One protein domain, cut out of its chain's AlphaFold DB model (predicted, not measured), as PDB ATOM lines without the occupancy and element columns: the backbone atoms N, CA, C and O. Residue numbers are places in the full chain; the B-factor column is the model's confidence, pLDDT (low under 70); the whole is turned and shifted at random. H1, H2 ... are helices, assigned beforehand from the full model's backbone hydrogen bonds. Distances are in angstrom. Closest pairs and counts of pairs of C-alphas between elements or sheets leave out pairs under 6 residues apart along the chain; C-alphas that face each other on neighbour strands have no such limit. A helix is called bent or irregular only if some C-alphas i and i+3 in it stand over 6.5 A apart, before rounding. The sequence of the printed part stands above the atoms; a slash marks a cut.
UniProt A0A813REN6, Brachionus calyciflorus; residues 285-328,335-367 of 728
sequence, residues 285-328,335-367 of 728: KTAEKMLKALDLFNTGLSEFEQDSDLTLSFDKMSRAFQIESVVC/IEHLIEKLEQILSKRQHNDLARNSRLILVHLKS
ATOM      1  N   LYS A 285      -2.579   5.787 -14.736       94.50
ATOM      2  CA  LYS A 285      -1.615   6.727 -15.325       94.50
ATOM      3  C   LYS A 285      -0.217   6.558 -14.759       94.50
ATOM      4  O   LYS A 285       0.760   6.753 -15.484       94.50
ATOM      5  N   THR A 286      -0.094   6.160 -13.498       93.06
ATOM      6  CA  THR A 286       1.209   5.846 -12.909       93.06
ATOM      7  C   THR A 286       1.804   4.582 -13.527       93.06
ATOM      8  O   THR A 286       2.986   4.588 -13.867       93.06
ATOM      9  N   ALA A 287       1.005   3.536 -13.767       91.31
ATOM     10  CA  ALA A 287       1.489   2.329 -14.435       91.31
ATOM     11  C   ALA A 287       1.891   2.591 -15.895       91.31
ATOM     12  O   ALA A 287       2.955   2.138 -16.311       91.31
ATOM     13  N   GLU A 288       1.102   3.368 -16.652       92.62
ATOM     14  CA  GLU A 288       1.452   3.798 -18.018       92.62
ATOM     15  C   GLU A 288       2.820   4.509 -18.054       92.62
ATOM     16  O   GLU A 288       3.681   4.168 -18.868       92.62
ATOM     17  N   LYS A 289       3.050   5.469 -17.141       93.75
ATOM     18  CA  LYS A 289       4.333   6.187 -17.029       93.75
ATOM     19  C   LYS A 289       5.489   5.243 -16.687       93.75
ATOM     20  O   LYS A 289       6.529   5.299 -17.344       93.75
ATOM     21  N   MET A 290       5.299   4.362 -15.703       91.44
ATOM     22  CA  MET A 290       6.307   3.381 -15.287       91.44
ATOM     23  C   MET A 290       6.675   2.411 -16.414       91.44
ATOM     24  O   MET A 290       7.855   2.163 -16.625       91.44
ATOM     25  N   LEU A 291       5.699   1.891 -17.165       86.19
ATOM     26  CA  LEU A 291       5.962   1.011 -18.311       86.19
ATOM     27  C   LEU A 291       6.756   1.716 -19.398       86.19
ATOM     28  O   LEU A 291       7.724   1.158 -19.901       86.19
ATOM     29  N   LYS A 292       6.364   2.946 -19.741       91.56
ATOM     30  CA  LYS A 292       7.042   3.727 -20.776       91.56
ATOM     31  C   LYS A 292       8.500   4.003 -20.408       91.56
ATOM     32  O   LYS A 292       9.375   3.877 -21.260       91.56
ATOM     33  N   ALA A 293       8.763   4.374 -19.155       92.31
ATOM     34  CA  ALA A 293      10.127   4.561 -18.670       92.31
ATOM     35  C   ALA A 293      10.911   3.242 -18.684       92.31
ATOM     36  O   ALA A 293      12.034   3.215 -19.174       92.31
ATOM     37  N   LEU A 294      10.308   2.147 -18.214       85.75
ATOM     38  CA  LEU A 294      10.947   0.832 -18.173       85.75
ATOM     39  C   LEU A 294      11.319   0.323 -19.576       85.75
ATOM     40  O   LEU A 294      12.421  -0.179 -19.768       85.75
ATOM     41  N   ASP A 295      10.424   0.477 -20.553       82.25
ATOM     42  CA  ASP A 295      10.636   0.074 -21.946       82.25
ATOM     43  C   ASP A 295      11.765   0.872 -22.615       82.25
ATOM     44  O   ASP A 295      12.712   0.291 -23.150       82.25
ATOM     45  N   LEU A 296      11.720   2.206 -22.502       89.06
ATOM     46  CA  LEU A 296      12.781   3.086 -22.998       89.06
ATOM     47  C   LEU A 296      14.126   2.741 -22.358       89.06
ATOM     48  O   LEU A 296      15.136   2.640 -23.052       89.06
ATOM     49  N   PHE A 297      14.137   2.536 -21.044       89.88
ATOM     50  CA  PHE A 297      15.352   2.252 -20.300       89.88
ATOM     51  C   PHE A 297      15.976   0.910 -20.697       89.88
ATOM     52  O   PHE A 297      17.160   0.861 -21.021       89.88
ATOM     53  N   ASN A 298      15.177  -0.161 -20.734       82.62
ATOM     54  CA  ASN A 298      15.652  -1.494 -21.108       82.62
ATOM     55  C   ASN A 298      16.129  -1.537 -22.562       82.62
ATOM     56  O   ASN A 298      17.166  -2.131 -22.844       82.62
ATOM     57  N   THR A 299      15.413  -0.870 -23.470       82.56
ATOM     58  CA  THR A 299      15.819  -0.772 -24.876       82.56
ATOM     59  C   THR A 299      17.144  -0.022 -25.001       82.56
ATOM     60  O   THR A 299      18.079  -0.537 -25.608       82.56
ATOM     61  N   GLY A 300      17.262   1.151 -24.365       87.81
ATOM     62  CA  GLY A 300      18.501   1.929 -24.374       87.81
ATOM     63  C   GLY A 300      19.686   1.155 -23.795       87.81
ATOM     64  O   GLY A 300      20.782   1.221 -24.338       87.81
ATOM     65  N   LEU A 301      19.463   0.366 -22.742       84.94
ATOM     66  CA  LEU A 301      20.489  -0.489 -22.148       84.94
ATOM     67  C   LEU A 301      20.894  -1.658 -23.050       84.94
ATOM     68  O   LEU A 301      22.079  -1.943 -23.160       84.94
ATOM     69  N   SER A 302      19.940  -2.306 -23.721       80.69
ATOM     70  CA  SER A 302      20.248  -3.392 -24.661       80.69
ATOM     71  C   SER A 302      21.037  -2.911 -25.883       80.69
ATOM     72  O   SER A 302      21.870  -3.638 -26.418       80.69
ATOM     73  N   GLU A 303      20.796  -1.669 -26.301       85.50
ATOM     74  CA  GLU A 303      21.484  -1.044 -27.425       85.50
ATOM     75  C   GLU A 303      22.840  -0.464 -27.029       85.50
ATOM     76  O   GLU A 303      23.694  -0.338 -27.892       85.50
ATOM     77  N   PHE A 304      23.075  -0.144 -25.754       85.44
ATOM     78  CA  PHE A 304      24.306   0.502 -25.283       85.44
ATOM     79  C   PHE A 304      25.595  -0.217 -25.717       85.44
ATOM     80  O   PHE A 304      26.564   0.440 -26.084       85.44
ATOM     81  N   GLU A 305      25.612  -1.553 -25.723       76.56
ATOM     82  CA  GLU A 305      26.783  -2.327 -26.167       76.56
ATOM     83  C   GLU A 305      26.956  -2.354 -27.696       76.56
ATOM     84  O   GLU A 305      28.051  -2.608 -28.197       76.56
ATOM     85  N   GLN A 306      25.879  -2.107 -28.445       77.19
ATOM     86  CA  GLN A 306      25.826  -2.199 -29.911       77.19
ATOM     87  C   GLN A 306      25.881  -0.821 -30.589       77.19
ATOM     88  O   GLN A 306      26.218  -0.715 -31.768       77.19
ATOM     89  N   ASP A 307      25.540   0.233 -29.850       77.94
ATOM     90  CA  ASP A 307      25.438   1.609 -30.308       77.94
ATOM     91  C   ASP A 307      26.833   2.247 -30.385       77.94
ATOM     92  O   ASP A 307      27.418   2.666 -29.385       77.94
ATOM     93  N   SER A 308      27.383   2.319 -31.600       75.75
ATOM     94  CA  SER A 308      28.734   2.840 -31.825       75.75
ATOM     95  C   SER A 308      28.891   4.334 -31.510       75.75
ATOM     96  O   SER A 308      30.015   4.766 -31.245       75.75
ATOM     97  N   ASP A 309      27.809   5.127 -31.558       84.25
ATOM     98  CA  ASP A 309      27.857   6.575 -31.293       84.25
ATOM     99  C   ASP A 309      27.190   6.999 -29.972       84.25
ATOM    100  O   ASP A 309      27.402   8.126 -29.517       84.25
ATOM    101  N   LEU A 310      26.478   6.073 -29.318       90.75
ATOM    102  CA  LEU A 310      25.819   6.210 -28.012       90.75
ATOM    103  C   LEU A 310      24.655   7.213 -27.985       90.75
ATOM    104  O   LEU A 310      24.064   7.453 -26.931       90.75
ATOM    105  N   THR A 311      24.303   7.820 -29.118       89.88
ATOM    106  CA  THR A 311      23.296   8.886 -29.187       89.88
ATOM    107  C   THR A 311      21.904   8.341 -28.918       89.88
ATOM    108  O   THR A 311      21.149   8.936 -28.145       89.88
ATOM    109  N   LEU A 312      21.560   7.207 -29.532       89.25
ATOM    110  CA  LEU A 312      20.216   6.640 -29.452       89.25
ATOM    111  C   LEU A 312      19.979   5.983 -28.088       89.25
ATOM    112  O   LEU A 312      18.951   6.223 -27.446       89.25
ATOM    113  N   SER A 313      20.955   5.198 -27.628       92.12
ATOM    114  CA  SER A 313      20.916   4.539 -26.321       92.12
ATOM    115  C   SER A 313      20.814   5.561 -25.182       92.12
ATOM    116  O   SER A 313      19.935   5.441 -24.321       92.12
ATOM    117  N   PHE A 314      21.628   6.625 -25.202       95.38
ATOM    118  CA  PHE A 314      21.590   7.653 -24.158       95.38
ATOM    119  C   PHE A 314      20.367   8.567 -24.253       95.38
ATOM    120  O   PHE A 314      19.895   9.026 -23.213       95.38
ATOM    121  N   ASP A 315      19.803   8.810 -25.440       95.31
ATOM    122  CA  ASP A 315      18.505   9.490 -25.548       95.31
ATOM    123  C   ASP A 315      17.400   8.701 -24.842       95.31
ATOM    124  O   ASP A 315      16.694   9.242 -23.986       95.31
ATOM    125  N   LYS A 316      17.298   7.396 -25.121       94.12
ATOM    126  CA  LYS A 316      16.299   6.520 -24.499       94.12
ATOM    127  C   LYS A 316      16.462   6.451 -22.981       94.12
ATOM    128  O   LYS A 316      15.485   6.662 -22.259       94.12
ATOM    129  N   MET A 317      17.685   6.234 -22.486       94.19
ATOM    130  CA  MET A 317      17.969   6.223 -21.044       94.19
ATOM    131  C   MET A 317      17.647   7.570 -20.387       94.19
ATOM    132  O   MET A 317      16.967   7.614 -19.362       94.19
ATOM    133  N   SER A 318      18.094   8.678 -20.987       96.12
ATOM    134  CA  SER A 318      17.847  10.036 -20.488       96.12
ATOM    135  C   SER A 318      16.349  10.335 -20.387       96.12
ATOM    136  O   SER A 318      15.878  10.857 -19.375       96.12
ATOM    137  N   ARG A 319      15.568   9.955 -21.405       96.69
ATOM    138  CA  ARG A 319      14.106  10.117 -21.408       96.69
ATOM    139  C   ARG A 319      13.424   9.233 -20.374       96.69
ATOM    140  O   ARG A 319      12.464   9.676 -19.751       96.69
ATOM    141  N   ALA A 320      13.908   8.012 -20.163       94.00
ATOM    142  CA  ALA A 320      13.367   7.135 -19.133       94.00
ATOM    143  C   ALA A 320      13.530   7.732 -17.726       94.00
ATOM    144  O   ALA A 320      12.555   7.781 -16.974       94.00
ATOM    145  N   PHE A 321      14.714   8.271 -17.412       92.56
ATOM    146  CA  PHE A 321      14.968   8.956 -16.141       92.56
ATOM    147  C   PHE A 321      14.050  10.164 -15.919       92.56
ATOM    148  O   PHE A 321      13.565  10.356 -14.805       92.56
ATOM    149  N   GLN A 322      13.778  10.936 -16.975       93.00
ATOM    150  CA  GLN A 322      12.864  12.083 -16.931       93.00
ATOM    151  C   GLN A 322      11.395  11.671 -16.740       93.00
ATOM    152  O   GLN A 322      10.639  12.381 -16.085       93.00
ATOM    153  N   ILE A 323      10.970  10.530 -17.297       91.81
ATOM    154  CA  ILE A 323       9.583  10.053 -17.174       91.81
ATOM    155  C   ILE A 323       9.331   9.450 -15.790       91.81
ATOM    156  O   ILE A 323       8.371   9.830 -15.121       91.81
ATOM    157  N   GLU A 324      10.150   8.475 -15.384       90.38
ATOM    158  CA  GLU A 324      10.031   7.813 -14.085       90.38
ATOM    159  C   GLU A 324      11.340   7.101 -13.716       90.38
ATOM    160  O   GLU A 324      11.565   5.927 -14.018       90.38
ATOM    161  N   SER A 325      12.210   7.809 -13.001       87.88
ATOM    162  CA  SER A 325      13.511   7.281 -12.576       87.88
ATOM    163  C   SER A 325      13.421   6.065 -11.646       87.88
ATOM    164  O   SER A 325      14.358   5.273 -11.605       87.88
ATOM    165  N   VAL A 326      12.300   5.852 -10.940       83.94
ATOM    166  CA  VAL A 326      12.143   4.724  -9.999       83.94
ATOM    167  C   VAL A 326      12.297   3.353 -10.663       83.94
ATOM    168  O   VAL A 326      12.755   2.415 -10.010       83.94
ATOM    169  N   VAL A 327      11.925   3.220 -11.940       82.19
ATOM    170  CA  VAL A 327      12.028   1.948 -12.676       82.19
ATOM    171  C   VAL A 327      13.363   1.779 -13.412       82.19
ATOM    172  O   VAL A 327      13.648   0.692 -13.905       82.19
ATOM    173  N   CYS A 328      14.191   2.825 -13.462       85.88
ATOM    174  CA  CYS A 328      15.461   2.846 -14.184       85.88
ATOM    175  C   CYS A 328      16.576   2.231 -13.322       85.88
ATOM    176  O   CYS A 328      17.251   2.932 -12.569       85.88
ATOM    177  N   ILE A 335      27.638  -0.586 -14.746       80.44
ATOM    178  CA  ILE A 335      27.777   0.750 -14.132       80.44
ATOM    179  C   ILE A 335      29.154   1.369 -14.394       80.44
ATOM    180  O   ILE A 335      29.221   2.516 -14.838       80.44
ATOM    181  N   GLU A 336      30.241   0.638 -14.133       84.12
ATOM    182  CA  GLU A 336      31.601   1.172 -14.297       84.12
ATOM    183  C   GLU A 336      31.886   1.532 -15.757       84.12
ATOM    184  O   GLU A 336      32.308   2.653 -16.049       84.12
ATOM    185  N   HIS A 337      31.563   0.620 -16.679       85.88
ATOM    186  CA  HIS A 337      31.745   0.842 -18.109       85.88
ATOM    187  C   HIS A 337      30.915   2.030 -18.621       85.88
ATOM    188  O   HIS A 337      31.393   2.861 -19.396       85.88
ATOM    189  N   LEU A 338      29.672   2.153 -18.151       87.88
ATOM    190  CA  LEU A 338      28.781   3.252 -18.500       87.88
ATOM    191  C   LEU A 338      29.318   4.598 -17.993       87.88
ATOM    192  O   LEU A 338      29.329   5.569 -18.750       87.88
ATOM    193  N   ILE A 339      29.812   4.668 -16.751       89.75
ATOM    194  CA  ILE A 339      30.429   5.885 -16.197       89.75
ATOM    195  C   ILE A 339      31.662   6.287 -17.010       89.75
ATOM    196  O   ILE A 339      31.781   7.460 -17.367       89.75
ATOM    197  N   GLU A 340      32.536   5.340 -17.354       91.56
ATOM    198  CA  GLU A 340      33.735   5.607 -18.155       91.56
ATOM    199  C   GLU A 340      33.374   6.250 -19.506       91.56
ATOM    200  O   GLU A 340      33.924   7.292 -19.880       91.56
ATOM    201  N   LYS A 341      32.386   5.690 -20.216       92.19
ATOM    202  CA  LYS A 341      31.896   6.242 -21.491       92.19
ATOM    203  C   LYS A 341      31.306   7.640 -21.333       92.19
ATOM    204  O   LYS A 341      31.603   8.530 -22.136       92.19
ATOM    205  N   LEU A 342      30.493   7.854 -20.297       93.31
ATOM    206  CA  LEU A 342      29.907   9.159 -19.994       93.31
ATOM    207  C   LEU A 342      31.002  10.204 -19.749       93.31
ATOM    208  O   LEU A 342      30.976  11.276 -20.352       93.31
ATOM    209  N   GLU A 343      31.999   9.891 -18.922       92.50
ATOM    210  CA  GLU A 343      33.114  10.796 -18.628       92.50
ATOM    211  C   GLU A 343      33.981  11.067 -19.861       92.50
ATOM    212  O   GLU A 343      34.350  12.219 -20.108       92.50
ATOM    213  N   GLN A 344      34.226  10.055 -20.699       92.50
ATOM    214  CA  GLN A 344      34.937  10.221 -21.966       92.50
ATOM    215  C   GLN A 344      34.216  11.209 -22.894       92.50
ATOM    216  O   GLN A 344      34.861  12.089 -23.473       92.50
ATOM    217  N   ILE A 345      32.889  11.116 -23.021       92.44
ATOM    218  CA  ILE A 345      32.080  12.060 -23.812       92.44
ATOM    219  C   ILE A 345      32.183  13.473 -23.232       92.44
ATOM    220  O   ILE A 345      32.417  14.438 -23.964       92.44
ATOM    221  N   LEU A 346      32.048  13.608 -21.911       91.56
ATOM    222  CA  LEU A 346      32.066  14.910 -21.243       91.56
ATOM    223  C   LEU A 346      33.453  15.572 -21.268       91.56
ATOM    224  O   LEU A 346      33.532  16.801 -21.331       91.56
ATOM    225  N   SER A 347      34.534  14.785 -21.322       89.88
ATOM    226  CA  SER A 347      35.912  15.283 -21.456       89.88
ATOM    227  C   SER A 347      36.150  16.062 -22.756       89.88
ATOM    228  O   SER A 347      36.924  17.018 -22.773       89.88
ATOM    229  N   LYS A 348      35.416  15.728 -23.830       88.38
ATOM    230  CA  LYS A 348      35.528  16.373 -25.150       88.38
ATOM    231  C   LYS A 348      34.925  17.786 -25.194       88.38
ATOM    232  O   LYS A 348      34.981  18.428 -26.237       88.38
ATOM    233  N   ARG A 349      34.330  18.267 -24.088       76.06
ATOM    234  CA  ARG A 349      33.703  19.600 -23.933       76.06
ATOM    235  C   ARG A 349      32.720  19.972 -25.056       76.06
ATOM    236  O   ARG A 349      32.588  21.138 -25.411       76.06
ATOM    237  N   GLN A 350      32.009  18.981 -25.592       80.31
ATOM    238  CA  GLN A 350      31.007  19.182 -26.638       80.31
ATOM    239  C   GLN A 350      29.696  19.743 -26.067       80.31
ATOM    240  O   GLN A 350      29.308  19.433 -24.932       80.31
ATOM    241  N   HIS A 351      29.015  20.555 -26.878       86.62
ATOM    242  CA  HIS A 351      27.710  21.141 -26.584       86.62
ATOM    243  C   HIS A 351      26.669  20.626 -27.589       86.62
ATOM    244  O   HIS A 351      26.393  21.258 -28.603       86.62
ATOM    245  N   ASN A 352      26.160  19.420 -27.341       91.62
ATOM    246  CA  ASN A 352      25.187  18.721 -28.181       91.62
ATOM    247  C   ASN A 352      24.278  17.825 -27.320       91.62
ATOM    248  O   ASN A 352      24.487  17.686 -26.111       91.62
ATOM    249  N   ASP A 353      23.273  17.210 -27.942       91.50
ATOM    250  CA  ASP A 353      22.282  16.391 -27.235       91.50
ATOM    251  C   ASP A 353      22.886  15.155 -26.568       91.50
ATOM    252  O   ASP A 353      22.504  14.835 -25.444       91.50
ATOM    253  N   LEU A 354      23.887  14.524 -27.190       94.19
ATOM    254  CA  LEU A 354      24.628  13.420 -26.578       94.19
ATOM    255  C   LEU A 354      25.264  13.870 -25.259       94.19
ATOM    256  O   LEU A 354      25.037  13.268 -24.214       94.19
ATOM    257  N   ALA A 355      25.994  14.988 -25.263       94.31
ATOM    258  CA  ALA A 355      26.645  15.498 -24.065       94.31
ATOM    259  C   ALA A 355      25.636  16.002 -23.009       94.31
ATOM    260  O   ALA A 355      25.929  15.948 -21.809       94.31
ATOM    261  N   ARG A 356      24.463  16.500 -23.420       96.00
ATOM    262  CA  ARG A 356      23.349  16.856 -22.521       96.00
ATOM    263  C   ARG A 356      22.775  15.611 -21.839       96.00
ATOM    264  O   ARG A 356      22.696  15.580 -20.613       96.00
ATOM    265  N   ASN A 357      22.443  14.581 -22.616       96.31
ATOM    266  CA  ASN A 357      21.908  13.311 -22.124       96.31
ATOM    267  C   ASN A 357      22.917  12.601 -21.209       96.31
ATOM    268  O   ASN A 357      22.541  12.151 -20.128       96.31
ATOM    269  N   SER A 358      24.210  12.621 -21.550       95.31
ATOM    270  CA  SER A 358      25.268  12.074 -20.695       95.31
ATOM    271  C   SER A 358      25.329  12.737 -19.316       95.31
ATOM    272  O   SER A 358      25.517  12.056 -18.314       95.31
ATOM    273  N   ARG A 359      25.141  14.062 -19.224       95.31
ATOM    274  CA  ARG A 359      25.108  14.769 -17.925       95.31
ATOM    275  C   ARG A 359      23.943  14.307 -17.059       95.31
ATOM    276  O   ARG A 359      24.123  14.130 -15.857       95.31
ATOM    277  N   LEU A 360      22.776  14.108 -17.673       94.69
ATOM    278  CA  LEU A 360      21.572  13.650 -16.984       94.69
ATOM    279  C   LEU A 360      21.721  12.200 -16.495       94.69
ATOM    280  O   LEU A 360      21.400  11.896 -15.353       94.69
ATOM    281  N   ILE A 361      22.269  11.303 -17.312       93.88
ATOM    282  CA  ILE A 361      22.508   9.914 -16.891       93.88
ATOM    283  C   ILE A 361      23.570   9.867 -15.779       93.88
ATOM    284  O   ILE A 361      23.378   9.207 -14.756       93.88
ATOM    285  N   LEU A 362      24.668  10.613 -15.939       93.25
ATOM    286  CA  LEU A 362      25.774  10.630 -14.980       93.25
ATOM    287  C   LEU A 362      25.338  11.101 -13.588       93.25
ATOM    288  O   LEU A 362      25.785  10.538 -12.590       93.25
ATOM    289  N   VAL A 363      24.460  12.105 -13.499       89.56
ATOM    290  CA  VAL A 363      23.980  12.603 -12.200       89.56
ATOM    291  C   VAL A 363      23.086  11.584 -11.482       89.56
ATOM    292  O   VAL A 363      23.153  11.478 -10.258       89.56
ATOM    293  N   HIS A 364      22.317  10.770 -12.217       84.00
ATOM    294  CA  HIS A 364      21.557   9.661 -11.629       84.00
ATOM    295  C   HIS A 364      22.467   8.520 -11.148       84.00
ATOM    296  O   HIS A 364      22.233   7.963 -10.075       84.00
ATOM    297  N   LEU A 365      23.539   8.226 -11.887       82.50
ATOM    298  CA  LEU A 365      24.560   7.247 -11.496       82.50
ATOM    299  C   LEU A 365      25.359   7.679 -10.260       82.50
ATOM    300  O   LEU A 365      25.645   6.864  -9.389       82.50
ATOM    301  N   LYS A 366      25.675   8.971 -10.146       80.44
ATOM    302  CA  LYS A 366      26.405   9.554  -9.009       80.44
ATOM    303  C   LYS A 366      25.470  10.161  -7.959       80.44
ATOM    304  O   LYS A 366      25.830  11.137  -7.303       80.44
ATOM    305  N   SER A 367      24.268   9.610  -7.785       66.50
ATOM    306  CA  SER A 367      23.186  10.223  -6.992       66.50
ATOM    307  C   SER A 367      23.523  10.516  -5.520       66.50
ATOM    308  O   SER A 367      22.890  11.386  -4.928       66.50
TER     309      SER A 367
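This is residues 285 to 328 and 335 to 367 of the 728 residues of a protein of Brachionus calyciflorus (UniProt A0A813REN6). Two helical hairpins, H1 with H2 and H3 with H4, pack together through H2 and H4, with H1 and H3 on the far sides. The 77 printed residues hold four named helices, H1 to H4 in chain order, and no named strand: all helix. The whole is compact, with a radius of gyration of the C-alphas of 12.1 A, yet elongated, spanning 40 by 25 by 23 A.

H1, residues 285 to 304, begins at C-alpha 285 (-1.615, 6.727, -15.325) and is 28.5 A long. H2, residues 311 to 327, spans 21.2 A; it has a kink of 70 degrees near residue 321 and is irregular, C-alphas 323 and 326 being 9.3 A apart. H3 is residues 335 to 347, 18.2 A. H4, residues 353 to 365, 18.3 A, ends at C-alpha 365 (24.560, 7.247, -11.496).

H1 and H2 touch, closest at the C-alphas of Gly 300 and Ser 313, 4.1 A, with a shallow tilt of 34.8 degrees, only just short of steep, opposite ways. H2 touches H4, closest at the C-alphas of Thr 311 and Leu 354, 5.4 A, at 37 degrees, only just steep, the same way. H3 and H4 touch, closest at the C-alphas of Leu 342 and Ser 358, 5.5 A, with a steep tilt of 42 degrees, opposite ways. H3 is apart from H1 and H2. Every O i to N i+4 pair is within hydrogen-bond range in H1, H3 and H4, and 11 of 13 in H2.

The C-alphas farthest apart, of Lys 285 and Lys 348, are 39.6 A apart. Residues 329 to 334 are not printed; C-alphas 328 and 335 are 12.5 A apart across the cut. Of the links printed whole, H3 to H4 is tight and H1 to H2 short. Residue 367 alone is under pLDDT 70.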